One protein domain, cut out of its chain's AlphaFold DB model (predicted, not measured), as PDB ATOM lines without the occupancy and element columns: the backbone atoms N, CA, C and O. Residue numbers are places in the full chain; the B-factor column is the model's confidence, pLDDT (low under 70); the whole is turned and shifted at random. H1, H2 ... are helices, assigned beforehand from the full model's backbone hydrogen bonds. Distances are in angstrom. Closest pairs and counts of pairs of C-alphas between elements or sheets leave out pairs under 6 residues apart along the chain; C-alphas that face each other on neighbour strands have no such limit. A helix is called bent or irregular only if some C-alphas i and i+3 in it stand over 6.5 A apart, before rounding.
ATOM      1  N   ARG A   3     228.323 238.767 198.754       94.44
ATOM      2  CA  ARG A   3     227.272 239.785 198.804       94.44
ATOM      3  C   ARG A   3     226.009 239.204 199.405       94.44
ATOM      4  O   ARG A   3     225.730 238.011 199.289       94.44
ATOM      5  N   VAL A   4     225.177 240.068 199.970       94.06
ATOM      6  CA  VAL A   4     223.852 239.671 200.471       94.06
ATOM      7  C   VAL A   4     223.015 239.001 199.376       94.06
ATOM      8  O   VAL A   4     222.335 238.010 199.646       94.06
ATOM      9  N   ARG A   5     223.102 239.485 198.127       95.12
ATOM     10  CA  ARG A   5     222.446 238.853 196.969       95.12
ATOM     11  C   ARG A   5     222.946 237.438 196.671       95.12
ATOM     12  O   ARG A   5     222.173 236.649 196.146       95.12
ATOM     13  N   ASP A   6     224.196 237.113 196.998       93.44
ATOM     14  CA  ASP A   6     224.769 235.792 196.714       93.44
ATOM     15  C   ASP A   6     224.245 234.754 197.720       93.44
ATOM     16  O   ASP A   6     224.137 233.576 197.400       93.44
ATOM     17  N   VAL A   7     223.861 235.206 198.922       92.38
ATOM     18  CA  VAL A   7     223.305 234.365 199.996       92.38
ATOM     19  C   VAL A   7     221.784 234.246 199.906       92.38
ATOM     20  O   VAL A   7     221.224 233.168 200.078       92.38
ATOM     21  N   LEU A   8     221.094 235.366 199.678       91.88
ATOM     22  CA  LEU A   8     219.630 235.440 199.744       91.88
ATOM     23  C   LEU A   8     218.955 235.473 198.368       91.88
ATOM     24  O   LEU A   8     217.724 235.410 198.290       91.88
ATOM     25  N   GLY A   9     219.720 235.618 197.285       91.44
ATOM     26  CA  GLY A   9     219.177 235.806 195.945       91.44
ATOM     27  C   GLY A   9     218.235 237.008 195.878       91.44
ATOM     28  O   GLY A   9     218.508 238.086 196.413       91.44
ATOM     29  N   ILE A  10     217.074 236.799 195.256       91.56
ATOM     30  CA  ILE A  10     216.016 237.811 195.086       91.56
ATOM     31  C   ILE A  10     215.501 238.329 196.444       91.56
ATOM     32  O   ILE A  10     215.131 239.500 196.564       91.56
ATOM     33  N   SER A  11     215.543 237.501 197.492       90.69
ATOM     34  CA  SER A  11     215.069 237.864 198.832       90.69
ATOM     35  C   SER A  11     215.914 238.953 199.504       90.69
ATOM     36  O   SER A  11     215.446 239.578 200.456       90.69
ATOM     37  N   ALA A  12     217.116 239.255 198.993       93.12
ATOM     38  CA  ALA A  12     217.942 240.365 199.473       93.12
ATOM     39  C   ALA A  12     217.220 241.725 199.392       93.12
ATOM     40  O   ALA A  12     217.438 242.590 200.242       93.12
ATOM     41  N   ALA A  13     216.303 241.901 198.433       93.69
ATOM     42  CA  ALA A  13     215.511 243.124 198.292       93.69
ATOM     43  C   ALA A  13     214.659 243.432 199.539       93.69
ATOM     44  O   ALA A  13     214.415 244.596 199.858       93.69
ATOM     45  N   ALA A  14     214.260 242.407 200.302       92.94
ATOM     46  CA  ALA A  14     213.509 242.593 201.539       92.94
ATOM     47  C   ALA A  14     214.322 243.311 202.631       92.94
ATOM     48  O   ALA A  14     213.725 243.876 203.549       92.94
ATOM     49  N   LEU A  15     215.660 243.312 202.536       94.69
ATOM     50  CA  LEU A  15     216.542 243.941 203.520       94.69
ATOM     51  C   LEU A  15     216.773 245.443 203.280       94.69
ATOM     52  O   LEU A  15     217.213 246.143 204.195       94.69
ATOM     53  N   ILE A  16     216.372 245.968 202.115       95.50
ATOM     54  CA  ILE A  16     216.494 247.395 201.762       95.50
ATOM     55  C   ILE A  16     215.775 248.285 202.783       95.50
ATOM     56  O   ILE A  16     216.293 249.332 203.166       95.50
ATOM     57  N   ARG A  17     214.628 247.844 203.315       94.81
ATOM     58  CA  ARG A  17     213.875 248.586 204.347       94.81
ATOM     59  C   ARG A  17     214.629 248.744 205.673       94.81
ATOM     60  O   ARG A  17     214.294 249.617 206.466       94.81
ATOM     61  N   TYR A  18     215.654 247.926 205.909       94.19
ATOM     62  CA  TYR A  18     216.554 248.052 207.056       94.19
ATOM     63  C   TYR A  18     217.830 248.836 206.702       94.19
ATOM     64  O   TYR A  18     218.645 249.123 207.573       94.19
ATOM     65  N   GLY A  19     217.983 249.298 205.460       94.12
ATOM     66  CA  GLY A  19     219.152 250.046 204.997       94.12
ATOM     67  C   GLY A  19     220.317 249.166 204.551       94.12
ATOM     68  O   GLY A  19     221.430 249.666 204.460       94.12
ATOM     69  N   VAL A  20     220.069 247.882 204.288       95.69
ATOM     70  CA  VAL A  20     221.045 246.973 203.673       95.69
ATOM     71  C   VAL A  20     220.900 247.042 202.157       95.69
ATOM     72  O   VAL A  20     219.800 246.843 201.637       95.69
ATOM     73  N   ASN A  21     221.998 247.273 201.436       95.12
ATOM     74  CA  ASN A  21     222.013 247.126 199.986       95.12
ATOM     75  C   ASN A  21     222.253 245.643 199.620       95.12
ATOM     76  O   ASN A  21     223.151 245.025 200.184       95.12
ATOM     77  N   PRO A  22     221.504 245.039 198.676       94.00
ATOM     78  CA  PRO A  22     221.780 243.686 198.179       94.00
ATOM     79  C   PRO A  22     223.210 243.456 197.662       94.00
ATOM     80  O   PRO A  22     223.668 242.314 197.621       94.00
ATOM     81  N   ASP A  23     223.902 244.520 197.249       94.75
ATOM     82  CA  ASP A  23     225.316 244.484 196.860       94.75
ATOM     83  C   ASP A  23     226.309 244.641 198.007       94.75
ATOM     84  O   ASP A  23     227.504 244.430 197.787       94.75
ATOM     85  N   ASP A  24     225.847 245.006 199.204       93.94
ATOM     86  CA  ASP A  24     226.724 245.083 200.363       93.94
ATOM     87  C   ASP A  24     227.289 243.697 200.681       93.94
ATOM     88  O   ASP A  24     226.659 242.655 200.460       93.94
ATOM     89  N   ASP A  25     228.496 243.699 201.240       94.62
ATOM     90  CA  ASP A  25     229.053 242.500 201.842       94.62
ATOM     91  C   ASP A  25     228.194 242.055 203.034       94.62
ATOM     92  O   ASP A  25     227.660 242.873 203.794       94.62
ATOM     93  N   VAL A  26     228.078 240.739 203.204       94.31
ATOM     94  CA  VAL A  26     227.301 240.119 204.280       94.31
ATOM     95  C   VAL A  26     227.709 240.635 205.664       94.31
ATOM     96  O   VAL A  26     226.825 240.865 206.487       94.31
ATOM     97  N   ALA A  27     228.997 240.880 205.928       94.00
ATOM     98  CA  ALA A  27     229.448 241.397 207.222       94.00
ATOM     99  C   ALA A  27     228.875 242.795 207.500       94.00
ATOM    100  O   ALA A  27     228.293 243.032 208.556       94.00
ATOM    101  N   ARG A  28     228.927 243.690 206.507       95.06
ATOM    102  CA  ARG A  28     228.350 245.038 206.616       95.06
ATOM    103  C   ARG A  28     226.835 244.986 206.809       95.06
ATOM    104  O   ARG A  28     226.279 245.741 207.604       95.06
ATOM    105  N   ALA A  29     226.161 244.097 206.087       95.44
ATOM    106  CA  ALA A  29     224.725 243.905 206.228       95.44
ATOM    107  C   ALA A  29     224.342 243.411 207.629       95.44
ATOM    108  O   ALA A  29     223.355 243.877 208.192       95.44
ATOM    109  N   ILE A  30     225.133 242.504 208.205       95.44
ATOM    110  CA  ILE A  30     224.957 242.029 209.579       95.44
ATOM    111  C   ILE A  30     225.068 243.192 210.567       95.44
ATOM    112  O   ILE A  30     224.170 243.333 211.394       95.44
ATOM    113  N   ASP A  31     226.085 244.049 210.452       95.88
ATOM    114  CA  ASP A  31     226.274 245.192 211.362       95.88
ATOM    115  C   ASP A  31     225.082 246.164 211.314       95.88
ATOM    116  O   ASP A  31     224.578 246.619 212.343       95.88
ATOM    117  N   ILE A  32     224.562 246.439 210.112       95.25
ATOM    118  CA  ILE A  32     223.362 247.271 209.926       95.25
ATOM    119  C   ILE A  32     222.136 246.607 210.573       95.25
ATOM    120  O   ILE A  32     221.320 247.275 211.219       95.25
ATOM    121  N   LEU A  33     221.987 245.293 210.393       95.81
ATOM    122  CA  LEU A  33     220.858 244.539 210.928       95.81
ATOM    123  C   LEU A  33     220.944 244.354 212.444       95.81
ATOM    124  O   LEU A  33     219.894 244.307 213.073       95.81
ATOM    125  N   GLU A  34     222.126 244.299 213.058       95.88
ATOM    126  CA  GLU A  34     222.244 244.214 214.522       95.88
ATOM    127  C   GLU A  34     221.585 245.412 215.215       95.88
ATOM    128  O   GLU A  34     220.923 245.238 216.238       95.88
ATOM    129  N   LEU A  35     221.676 246.601 214.612       94.44
ATOM    130  CA  LEU A  35     221.093 247.826 215.161       94.44
ATOM    131  C   LEU A  35     219.574 247.926 214.961       94.44
ATOM    132  O   LEU A  35     218.880 248.498 215.799       94.44
ATOM    133  N   LYS A  36     219.042 247.408 213.844       93.31
ATOM    134  CA  LYS A  36     217.630 247.622 213.459       93.31
ATOM    135  C   LYS A  36     216.740 246.389 213.561       93.31
ATOM    136  O   LYS A  36     215.537 246.516 213.769       93.31
ATOM    137  N   ALA A  37     217.302 245.207 213.346       94.12
ATOM    138  CA  ALA A  37     216.585 243.940 213.267       94.12
ATOM    139  C   ALA A  37     217.520 242.772 213.648       94.12
ATOM    140  O   ALA A  37     217.905 241.975 212.787       94.12
ATOM    141  N   PRO A  38     217.877 242.622 214.938       94.00
ATOM    142  CA  PRO A  38     218.890 241.658 215.382       94.00
ATOM    143  C   PRO A  38     218.528 240.197 215.062       94.00
ATOM    144  O   PRO A  38     219.404 239.357 214.859       94.00
ATOM    145  N   HIS A  39     217.235 239.884 214.940       93.69
ATOM    146  CA  HIS A  39     216.766 238.572 214.487       93.69
ATOM    147  C   HIS A  39     217.149 238.283 213.023       93.69
ATOM    148  O   HIS A  39     217.501 237.149 212.702       93.69
ATOM    149  N   LEU A  40     217.148 239.297 212.149       94.88
ATOM    150  CA  LEU A  40     217.594 239.163 210.759       94.88
ATOM    151  C   LEU A  40     219.116 239.075 210.659       94.88
ATOM    152  O   LEU A  40     219.609 238.315 209.834       94.88
ATOM    153  N   ALA A  41     219.859 239.778 211.520       95.50
ATOM    154  CA  ALA A  41     221.313 239.625 211.604       95.50
ATOM    155  C   ALA A  41     221.696 238.182 211.974       95.50
ATOM    156  O   ALA A  41     222.549 237.568 211.332       95.50
ATOM    157  N   LYS A  42     221.007 237.604 212.971       94.75
ATOM    158  CA  LYS A  42     221.198 236.206 213.383       94.75
ATOM    159  C   LYS A  42     220.840 235.224 212.266       94.75
ATOM    160  O   LYS A  42     221.588 234.276 212.037       94.75
ATOM    161  N   LEU A  43     219.734 235.464 211.559       93.19
ATOM    162  CA  LEU A  43     219.335 234.659 210.404       93.19
ATOM    163  C   LEU A  43     220.388 234.723 209.292       93.19
ATOM    164  O   LEU A  43     220.841 233.683 208.826       93.19
ATOM    165  N   LEU A  44     220.814 235.928 208.906       93.06
ATOM    166  CA  LEU A  44     221.793 236.131 207.841       93.06
ATOM    167  C   LEU A  44     223.137 235.472 208.181       93.06
ATOM    168  O   LEU A  44     223.692 234.787 207.329       93.06
ATOM    169  N   ARG A  45     223.608 235.581 209.434       93.12
ATOM    170  CA  ARG A  45     224.780 234.828 209.929       93.12
ATOM    171  C   ARG A  45     224.593 233.319 209.795       93.12
ATOM    172  O   ARG A  45     225.501 232.632 209.341       93.12
ATOM    173  N   SER A  46     223.432 232.799 210.193       92.94
ATOM    174  CA  SER A  46     223.156 231.361 210.131       92.94
ATOM    175  C   SER A  46     223.150 230.838 208.697       92.94
ATOM    176  O   SER A  46     223.682 229.761 208.454       92.94
ATOM    177  N   ILE A  47     222.565 231.583 207.755       90.50
ATOM    178  CA  ILE A  47     222.525 231.185 206.343       90.50
ATOM    179  C   ILE A  47     223.923 231.304 205.730       90.50
ATOM    180  O   ILE A  47     224.375 230.370 205.081       90.50
ATOM    181  N   ALA A  48     224.637 232.403 205.983       88.38
ATOM    182  CA  ALA A  48     225.985 232.608 205.454       88.38
ATOM    183  C   ALA A  48     226.983 231.538 205.932       88.38
ATOM    184  O   ALA A  48     227.834 231.115 205.158       88.38
ATOM    185  N   ASN A  49     226.853 231.070 207.177       85.06
ATOM    186  CA  ASN A  49     227.697 230.005 207.727       85.06
ATOM    187  C   ASN A  49     227.209 228.588 207.368       85.06
ATOM    188  O   ASN A  49     227.983 227.643 207.472       85.06
ATOM    189  N   GLY A  50     225.931 228.429 207.008       73.00
ATOM    190  CA  GLY A  50     225.325 227.145 206.638       73.00
ATOM    191  C   GLY A  50     225.312 226.859 205.134       73.00
ATOM    192  O   GLY A  50     225.063 225.726 204.745       73.00
TER     193      GLY A  50
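This is residues 3 to 50 of the 52 residues of the protein "PaREP10" of Pyrobaculum aerophilum (strain ATCC 51768 / DSM 7523 / JCM 9630 / CIP 104966 / NBRC 100827 / IM2) (UniProt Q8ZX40). What does the model look like? It is a small bundle of three helices, in which H2 and H3 run side by side as a helical hairpin and the irregular H1 packs on H2 with its first residue, Val 4, near Val 26. What makes it up? The printed part has 48 residues, with three named helices in the order H1, H2, H3 and no named strand, and its class is all helix. How large is it? It is compact and rounded, with a radius of gyration of the C-alphas of 9.0 A and spans of 22 by 22 by 15 A.

Where does H1 run? H1, residues 4 to 18, begins with C-alpha 4 at (223.852, 239.671, 200.471) and measures 12.9 A from first to last C-alpha. It is irregular: C-alphas 7 and 10 are 9.4 A apart. Where are the others? H2, residues 26 to 36, measures 15.3 A and begins with C-alpha 26 at (227.301, 240.119, 204.280). H3, residues 38 to 50, measures 18.1 A and ends with C-alpha 50 at (225.325, 227.145, 206.638).

How does H1 stand in the bundle? H1 and H2 touch, the closest C-alphas being those of Val 4 and Val 26, 5.2 A apart, and they run the same way at a shallow tilt of 26 degrees. H1 and H3 are close but not clearly touching, with the closest C-alphas, of Val 7 and Ala 48, 6.3 A apart. How do H2 and H3 meet? They touch as a hairpin, opposite ways at a shallow tilt of 21 degrees, with the closest C-alphas, of Ile 30 and Ala 41, 4.8 A apart. What do the backbones show? Every O i to N i+4 pair of H3 is within hydrogen-bond range, against 6 of 7 in H2 and 2 of 11 in H1, where 8 of 12 O i to N i+3 pairs are.

How far does it reach? The two C-alphas farthest apart, of Arg 17 and Gly 50, are 24.4 A apart. Are there cuts or long links? The printed part has no cut; the link from H1 to H2 is short and that from H2 to H3 is tight. Is confidence low anywhere? The mean pLDDT of the printed part is 93.3, and no printed residue is under 70.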